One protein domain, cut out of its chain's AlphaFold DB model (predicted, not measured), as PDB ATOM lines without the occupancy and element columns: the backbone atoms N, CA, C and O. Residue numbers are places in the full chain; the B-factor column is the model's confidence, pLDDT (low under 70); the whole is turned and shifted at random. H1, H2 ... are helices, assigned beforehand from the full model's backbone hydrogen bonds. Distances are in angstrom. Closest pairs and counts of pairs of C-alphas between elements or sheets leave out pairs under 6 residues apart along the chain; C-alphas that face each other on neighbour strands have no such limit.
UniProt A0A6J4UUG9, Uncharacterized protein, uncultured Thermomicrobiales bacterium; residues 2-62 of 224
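AT A GLANCE: This is residues 2 to 62 of the 224 residues of an uncharacterized protein of uncultured Thermomicrobiales bacterium (UniProt A0A6J4UUG9). Little of this domain is regular structure: two helices, H1 and H2, touch at a steep tilt, H1 reaching one end of the long axis at Val 38 and H2 lying near mid-length, while the loop around Arg 19, in the long stretch of residues 2 to 25 with no named element, makes the other end. Residues 39 to 48, between the helices, fold back along the length from the end of H1 to the start of H2. The printed part has 61 residues with two named helices, H1 then H2, and no named strand; the class is all helix, with 23 residues in named elements. It is compact, with a radius of gyration of the C-alphas of 10.2 A, and elongated, spanning 31 by 20 by 16 A.

HOW THE PARTS SIT: H1, residues 26 to 38, touches H2, residues 49 to 58, with residues 29 to 33 alone. Their closest C-alphas, of Val 32 and Ile 55, are 6.9 A apart. They run the same way at a steep tilt of 48 degrees. Every O i to N i+4 pair is within hydrogen-bond range in H2, and 8 of 9 in H1.

IN THESE COORDINATES: H1 is 18.9 A long, from C-alpha 26 at (199.620, 199.890, 169.368). H2 is 14.4 A long, ending at C-alpha 58, (204.680, 191.796, 176.938).

THE WHOLE: The two C-alphas farthest apart, of Arg 19 and Val 38, are 32.1 A apart. The printed part has no cut, and the link from H1 to H2 is short. No printed residue has pLDDT under 70.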
ATOM      1  N   MET A   2     195.387 181.678 169.742       96.62
ATOM      2  CA  MET A   2     195.278 182.620 168.631       96.62
ATOM      3  C   MET A   2     196.666 182.927 168.100       96.62
ATOM      4  O   MET A   2     197.575 183.240 168.865       96.62
ATOM      5  N   LEU A   3     196.760 182.883 166.780       96.38
ATOM      6  CA  LEU A   3     197.892 183.325 165.992       96.38
ATOM      7  C   LEU A   3     197.579 184.755 165.494       96.38
ATOM      8  O   LEU A   3     196.664 184.923 164.687       96.38
ATOM      9  N   PRO A   4     198.249 185.800 166.024       97.12
ATOM     10  CA  PRO A   4     197.992 187.212 165.720       97.12
ATOM     11  C   PRO A   4     198.100 187.592 164.242       97.12
ATOM     12  O   PRO A   4     197.361 188.461 163.779       97.12
ATOM     13  N   THR A   5     199.008 186.960 163.494       95.94
ATOM     14  CA  THR A   5     199.133 187.160 162.050       95.94
ATOM     15  C   THR A   5     199.723 185.946 161.345       95.94
ATOM     16  O   THR A   5     200.493 185.200 161.944       95.94
ATOM     17  N   TYR A   6     199.397 185.777 160.063       93.88
ATOM     18  CA  TYR A   6     199.834 184.661 159.231       93.88
ATOM     19  C   TYR A   6     200.643 185.168 158.033       93.88
ATOM     20  O   TYR A   6     200.067 185.632 157.052       93.88
ATOM     21  N   ASN A   7     201.976 185.065 158.113       91.75
ATOM     22  CA  ASN A   7     202.976 185.413 157.090       91.75
ATOM     23  C   ASN A   7     203.073 186.900 156.721       91.75
ATOM     24  O   ASN A   7     204.181 187.426 156.654       91.75
ATOM     25  N   ARG A   8     201.941 187.566 156.490       89.31
ATOM     26  CA  ARG A   8     201.829 188.982 156.135       89.31
ATOM     27  C   ARG A   8     201.626 189.856 157.357       89.31
ATOM     28  O   ARG A   8     201.111 189.405 158.375       89.31
ATOM     29  N   THR A   9     201.965 191.128 157.230       94.12
ATOM     30  CA  THR A   9     201.563 192.145 158.199       94.12
ATOM     31  C   THR A   9     200.057 192.357 158.154       94.12
ATOM     32  O   THR A   9     199.449 192.429 157.083       94.12
ATOM     33  N   ASN A  10     199.446 192.489 159.327       95.31
ATOM     34  CA  ASN A  10     198.061 192.917 159.474       95.31
ATOM     35  C   ASN A  10     197.968 194.064 160.501       95.31
ATOM     36  O   ASN A  10     198.973 194.635 160.913       95.31
ATOM     37  N   GLY A  11     196.755 194.435 160.922       97.19
ATOM     38  CA  GLY A  11     196.569 195.518 161.896       97.19
ATOM     39  C   GLY A  11     197.145 195.243 163.296       97.19
ATOM     40  O   GLY A  11     197.233 196.171 164.100       97.19
ATOM     41  N   ILE A  12     197.518 193.998 163.604       98.12
ATOM     42  CA  ILE A  12     198.024 193.557 164.908       98.12
ATOM     43  C   ILE A  12     199.557 193.590 164.929       98.12
ATOM     44  O   ILE A  12     200.134 194.218 165.819       98.12
ATOM     45  N   CYS A  13     200.213 192.942 163.966       97.81
ATOM     46  CA  CYS A  13     201.672 192.885 163.881       97.81
ATOM     47  C   CYS A  13     202.184 192.462 162.494       97.81
ATOM     48  O   CYS A  13     201.416 191.997 161.644       97.81
ATOM     49  N   ASP A  14     203.497 192.606 162.298       96.25
ATOM     50  CA  ASP A  14     204.205 192.131 161.107       96.25
ATOM     51  C   ASP A  14     204.329 190.597 161.098       96.25
ATOM     52  O   ASP A  14     204.568 189.954 162.128       96.25
ATOM     53  N   GLY A  15     204.165 190.000 159.917       95.19
ATOM     54  CA  GLY A  15     204.346 188.565 159.687       95.19
ATOM     55  C   GLY A  15     205.761 188.224 159.212       95.19
ATOM     56  O   GLY A  15     206.484 189.078 158.709       95.19
ATOM     57  N   CYS A  16     206.182 186.967 159.358       94.25
ATOM     58  CA  CYS A  16     207.569 186.557 159.093       94.25
ATOM     59  C   CYS A  16     207.982 186.560 157.616       94.25
ATOM     60  O   CYS A  16     209.167 186.390 157.328       94.25
ATOM     61  N   LEU A  17     207.025 186.659 156.689       92.00
ATOM     62  CA  LEU A  17     207.294 186.705 155.250       92.00
ATOM     63  C   LEU A  17     207.123 188.110 154.680       92.00
ATOM     64  O   LEU A  17     207.384 188.310 153.497       92.00
ATOM     65  N   ASP A  18     206.703 189.081 155.490       89.88
ATOM     66  CA  ASP A  18     206.616 190.451 155.020       89.88
ATOM     67  C   ASP A  18     208.014 191.039 154.767       89.88
ATOM     68  O   ASP A  18     209.033 190.593 155.296       89.88
ATOM     69  N   ARG A  19     208.066 192.070 153.928       86.31
ATOM     70  CA  ARG A  19     209.300 192.795 153.618       86.31
ATOM     71  C   ARG A  19     209.802 193.593 154.828       86.31
ATOM     72  O   ARG A  19     210.979 193.951 154.869       86.31
ATOM     73  N   THR A  20     208.914 193.936 155.759       88.50
ATOM     74  CA  THR A  20     209.220 194.694 156.978       88.50
ATOM     75  C   THR A  20     209.110 193.819 158.227       88.50
ATOM     76  O   THR A  20     208.411 192.816 158.227       88.50
ATOM     77  N   ASP A  21     209.813 194.213 159.295       93.38
ATOM     78  CA  ASP A  21     209.731 193.593 160.627       93.38
ATOM     79  C   ASP A  21     209.580 194.697 161.690       93.38
ATOM     80  O   ASP A  21     210.480 195.010 162.474       93.38
ATOM     81  N   SER A  22     208.447 195.393 161.624       95.56
ATOM     82  CA  SER A  22     208.149 196.615 162.378       95.56
ATOM     83  C   SER A  22     207.697 196.351 163.815       95.56
ATOM     84  O   SER A  22     207.723 197.282 164.620       95.56
ATOM     85  N   GLY A  23     207.357 195.104 164.156       97.38
ATOM     86  CA  GLY A  23     206.924 194.705 165.496       97.38
ATOM     87  C   GLY A  23     205.402 194.694 165.685       97.38
ATOM     88  O   GLY A  23     204.636 194.521 164.734       97.38
ATOM     89  N   LEU A  24     204.966 194.837 166.936       97.88
ATOM     90  CA  LEU A  24     203.567 195.032 167.309       97.88
ATOM     91  C   LEU A  24     203.100 196.445 166.949       97.88
ATOM     92  O   LEU A  24     203.807 197.437 167.136       97.88
ATOM     93  N   THR A  25     201.848 196.558 166.512       98.50
ATOM     94  CA  THR A  25     201.174 197.856 166.494       98.50
ATOM     95  C   THR A  25     200.669 198.207 167.898       98.50
ATOM     96  O   THR A  25     200.487 197.337 168.750       98.50
ATOM     97  N   ARG A  26     200.320 199.481 168.130       98.25
ATOM     98  CA  ARG A  26     199.620 199.890 169.368       98.25
ATOM     99  C   ARG A  26     198.305 199.139 169.584       98.25
ATOM    100  O   ARG A  26     197.885 198.957 170.718       98.25
ATOM    101  N   PHE A  27     197.634 198.742 168.503       98.50
ATOM    102  CA  PHE A  27     196.442 197.910 168.606       98.50
ATOM    103  C   PHE A  27     196.813 196.474 168.990       98.50
ATOM    104  O   PHE A  27     196.176 195.901 169.869       98.50
ATOM    105  N   GLY A  28     197.875 195.914 168.407       98.56
ATOM    106  CA  GLY A  28     198.349 194.575 168.746       98.56
ATOM    107  C   GLY A  28     198.817 194.430 170.191       98.56
ATOM    108  O   GLY A  28     198.545 193.414 170.825       98.56
ATOM    109  N   GLU A  29     199.415 195.475 170.752       98.62
ATOM    110  CA  GLU A  29     199.685 195.588 172.185       98.62
ATOM    111  C   GLU A  29     198.425 195.362 173.048       98.62
ATOM    112  O   GLU A  29     198.451 194.561 173.982       98.62
ATOM    113  N   LEU A  30     197.303 196.006 172.702       98.69
ATOM    114  CA  LEU A  30     196.023 195.821 173.399       98.69
ATOM    115  C   LEU A  30     195.457 194.411 173.199       98.69
ATOM    116  O   LEU A  30     194.856 193.848 174.110       98.69
ATOM    117  N   VAL A  31     195.661 193.825 172.016       98.62
ATOM    118  CA  VAL A  31     195.245 192.448 171.720       98.62
ATOM    119  C   VAL A  31     196.004 191.443 172.592       98.62
ATOM    120  O   VAL A  31     195.386 190.516 173.115       98.62
ATOM    121  N   VAL A  32     197.313 191.627 172.803       98.75
ATOM    122  CA  VAL A  32     198.113 190.786 173.715       98.75
ATOM    123  C   VAL A  32     197.578 190.870 175.146       98.75
ATOM    124  O   VAL A  32     197.411 189.839 175.805       98.75
ATOM    125  N   ASP A  33     197.272 192.075 175.624       98.56
ATOM    126  CA  ASP A  33     196.722 192.274 176.969       98.56
ATOM    127  C   ASP A  33     195.350 191.602 177.113       98.56
ATOM    128  O   ASP A  33     195.079 190.931 178.112       98.56
ATOM    129  N   GLU A  34     194.504 191.716 176.088       98.50
ATOM    130  CA  GLU A  34     193.182 191.099 176.077       98.50
ATOM    131  C   GLU A  34     193.263 189.570 176.055       98.50
ATOM    132  O   GLU A  34     192.536 188.912 176.802       98.50
ATOM    133  N   CYS A  35     194.195 188.995 175.289       98.44
ATOM    134  CA  CYS A  35     194.447 187.553 175.292       98.44
ATOM    135  C   CYS A  35     194.815 187.056 176.698       98.44
ATOM    136  O   CYS A  35     194.231 186.087 177.185       98.44
ATOM    137  N   ASN A  36     195.695 187.772 177.404       98.50
ATOM    138  CA  ASN A  36     196.026 187.471 178.800       98.50
ATOM    139  C   ASN A  36     194.814 187.637 179.742       98.50
ATOM    140  O   ASN A  36     194.614 186.846 180.675       98.50
ATOM    141  N   ARG A  37     193.968 188.648 179.507       98.38
ATOM    142  CA  ARG A  37     192.762 188.894 180.310       98.38
ATOM    143  C   ARG A  37     191.760 187.747 180.194       98.38
ATOM    144  O   ARG A  37     191.252 187.306 181.225       98.38
ATOM    145  N   VAL A  38     191.509 187.246 178.986       98.25
ATOM    146  CA  VAL A  38     190.497 186.203 178.727       98.25
ATOM    147  C   VAL A  38     191.035 184.774 178.812       98.25
ATOM    148  O   VAL A  38     190.256 183.835 178.714       98.25
ATOM    149  N   GLY A  39     192.342 184.597 179.027       98.25
ATOM    150  CA  GLY A  39     192.959 183.271 179.119       98.25
ATOM    151  C   GLY A  39     193.137 182.606 177.756       98.25
ATOM    152  O   GLY A  39     192.927 181.406 177.602       98.25
ATOM    153  N   LEU A  40     193.496 183.386 176.736       98.38
ATOM    154  CA  LEU A  40     193.733 182.900 175.386       98.38
ATOM    155  C   LEU A  40     195.240 182.793 175.112       98.38
ATOM    156  O   LEU A  40     195.973 183.775 175.178       98.38
ATOM    157  N   LEU A  41     195.696 181.579 174.782       98.69
ATOM    158  CA  LEU A  41     197.100 181.308 174.454       98.69
ATOM    159  C   LEU A  41     197.524 181.996 173.157       98.69
ATOM    160  O   LEU A  41     196.928 181.745 172.109       98.69
ATOM    161  N   LEU A  42     198.579 182.803 173.247       98.81
ATOM    162  CA  LEU A  42     199.232 183.447 172.114       98.81
ATOM    163  C   LEU A  42     200.205 182.484 171.431       98.81
ATOM    164  O   LEU A  42     201.024 181.834 172.086       98.81
ATOM    165  N   ASP A  43     200.113 182.432 170.109       98.81
ATOM    166  CA  ASP A  43     200.979 181.653 169.233       98.81
ATOM    167  C   ASP A  43     201.818 182.574 168.350       98.81
ATOM    168  O   ASP A  43     201.271 183.398 167.621       98.81
ATOM    169  N   CYS A  44     203.138 182.438 168.429       98.69
ATOM    170  CA  CYS A  44     204.111 183.258 167.712       98.69
ATOM    171  C   CYS A  44     204.554 182.662 166.371       98.69
ATOM    172  O   CYS A  44     205.375 183.258 165.667       98.69
ATOM    173  N   THR A  45     204.021 181.505 165.992       98.38
ATOM    174  CA  THR A  45     204.244 180.941 164.664       98.38
ATOM    175  C   THR A  45     203.721 181.893 163.577       98.38
ATOM    176  O   THR A  45     202.724 182.574 163.773       98.38
ATOM    177  N   HIS A  46     204.402 181.968 162.427       97.19
ATOM    178  CA  HIS A  46     204.131 182.889 161.305       97.19
ATOM    179  C   HIS A  46     204.344 184.397 161.568       97.19
ATOM    180  O   HIS A  46     204.247 185.193 160.626       97.19
ATOM    181  N   ILE A  47     204.673 184.803 162.796       97.62
ATOM    182  CA  ILE A  47     204.903 186.207 163.164       97.62
ATOM    183  C   ILE A  47     206.346 186.633 162.847       97.62
ATOM    184  O   ILE A  47     207.280 185.838 162.975       97.62
ATOM    185  N   GLY A  48     206.532 187.900 162.464       97.00
ATOM    186  CA  GLY A  48     207.841 188.539 162.323       97.00
ATOM    187  C   GLY A  48     208.699 188.419 163.583       97.00
ATOM    188  O   GLY A  48     208.198 188.323 164.710       97.00
ATOM    189  N   ARG A  49     210.020 188.409 163.399       97.94
ATOM    190  CA  ARG A  49     210.981 188.183 164.485       97.94
ATOM    191  C   ARG A  49     210.789 189.206 165.599       97.94
ATOM    192  O   ARG A  49     210.596 188.813 166.753       97.94
ATOM    193  N   ARG A  50     210.788 190.497 165.269       98.31
ATOM    194  CA  ARG A  50     210.613 191.571 166.249       98.31
ATOM    195  C   ARG A  50     209.279 191.457 166.978       98.31
ATOM    196  O   ARG A  50     209.258 191.491 168.204       98.31
ATOM    197  N   ALA A  51     208.189 191.269 166.237       98.38
ATOM    198  CA  ALA A  51     206.855 191.157 166.821       98.38
ATOM    199  C   ALA A  51     206.744 189.958 167.778       98.38
ATOM    200  O   ALA A  51     206.192 190.100 168.864       98.38
ATOM    201  N   SER A  52     207.319 188.800 167.432       98.69
ATOM    202  CA  SER A  52     207.319 187.631 168.321       98.69
ATOM    203  C   SER A  52     208.049 187.896 169.646       98.69
ATOM    204  O   SER A  52     207.530 187.555 170.707       98.69
ATOM    205  N   LEU A  53     209.205 188.573 169.615       98.88
ATOM    206  CA  LEU A  53     209.965 188.935 170.817       98.88
ATOM    207  C   LEU A  53     209.217 189.966 171.675       98.88
ATOM    208  O   LEU A  53     209.170 189.828 172.898       98.88
ATOM    209  N   GLU A  54     208.586 190.962 171.050       98.81
ATOM    210  CA  GLU A  54     207.758 191.954 171.748       98.81
ATOM    211  C   GLU A  54     206.524 191.307 172.403       98.81
ATOM    212  O   GLU A  54     206.204 191.624 173.552       98.81
ATOM    213  N   ILE A  55     205.872 190.348 171.733       98.81
ATOM    214  CA  ILE A  55     204.767 189.560 172.301       98.81
ATOM    215  C   ILE A  55     205.246 188.741 173.508       98.81
ATOM    216  O   ILE A  55     204.611 188.793 174.561       98.81
ATOM    217  N   ILE A  56     206.368 188.019 173.386       98.81
ATOM    218  CA  ILE A  56     206.953 187.220 174.480       98.81
ATOM    219  C   ILE A  56     207.265 188.103 175.698       98.81
ATOM    220  O   ILE A  56     206.989 187.713 176.837       98.81
ATOM    221  N   ALA A  57     207.830 189.290 175.464       98.69
ATOM    222  CA  ALA A  57     208.187 190.231 176.520       98.69
ATOM    223  C   ALA A  57     206.958 190.859 177.195       98.69
ATOM    224  O   ALA A  57     206.965 191.057 178.411       98.69
ATOM    225  N   ARG A  58     205.905 191.166 176.427       98.56
ATOM    226  CA  ARG A  58     204.680 191.796 176.938       98.56
ATOM    227  C   ARG A  58     203.747 190.811 177.636       98.56
ATOM    228  O   ARG A  58     203.080 191.185 178.598       98.56
ATOM    229  N   SER A  59     203.660 189.578 177.143       98.50
ATOM    230  CA  SER A  59     202.671 188.615 177.615       98.50
ATOM    231  C   SER A  59     202.850 188.283 179.100       98.50
ATOM    232  O   SER A  59     203.945 187.941 179.563       98.50
ATOM    233  N   ALA A  60     201.749 188.356 179.853       97.75
ATOM    234  CA  ALA A  60     201.725 188.013 181.273       97.75
ATOM    235  C   ALA A  60     201.805 186.494 181.510       97.75
ATOM    236  O   ALA A  60     202.278 186.070 182.564       97.75
ATOM    237  N   ALA A  61     201.380 185.692 180.532       98.00
ATOM    238  CA  ALA A  61     201.451 184.235 180.541       98.00
ATOM    239  C   ALA A  61     202.409 183.703 179.449       98.00
ATOM    240  O   ALA A  61     202.749 184.454 178.524       98.00
ATOM    241  N   PRO A  62     202.853 182.431 179.526       98.62
ATOM    242  CA  PRO A  62     203.686 181.832 178.486       98.62
ATOM    243  C   PRO A  62     203.016 181.862 177.111       98.62
ATOM    244  O   PRO A  62     201.793 181.788 176.993       98.62
TER     245      PRO A  62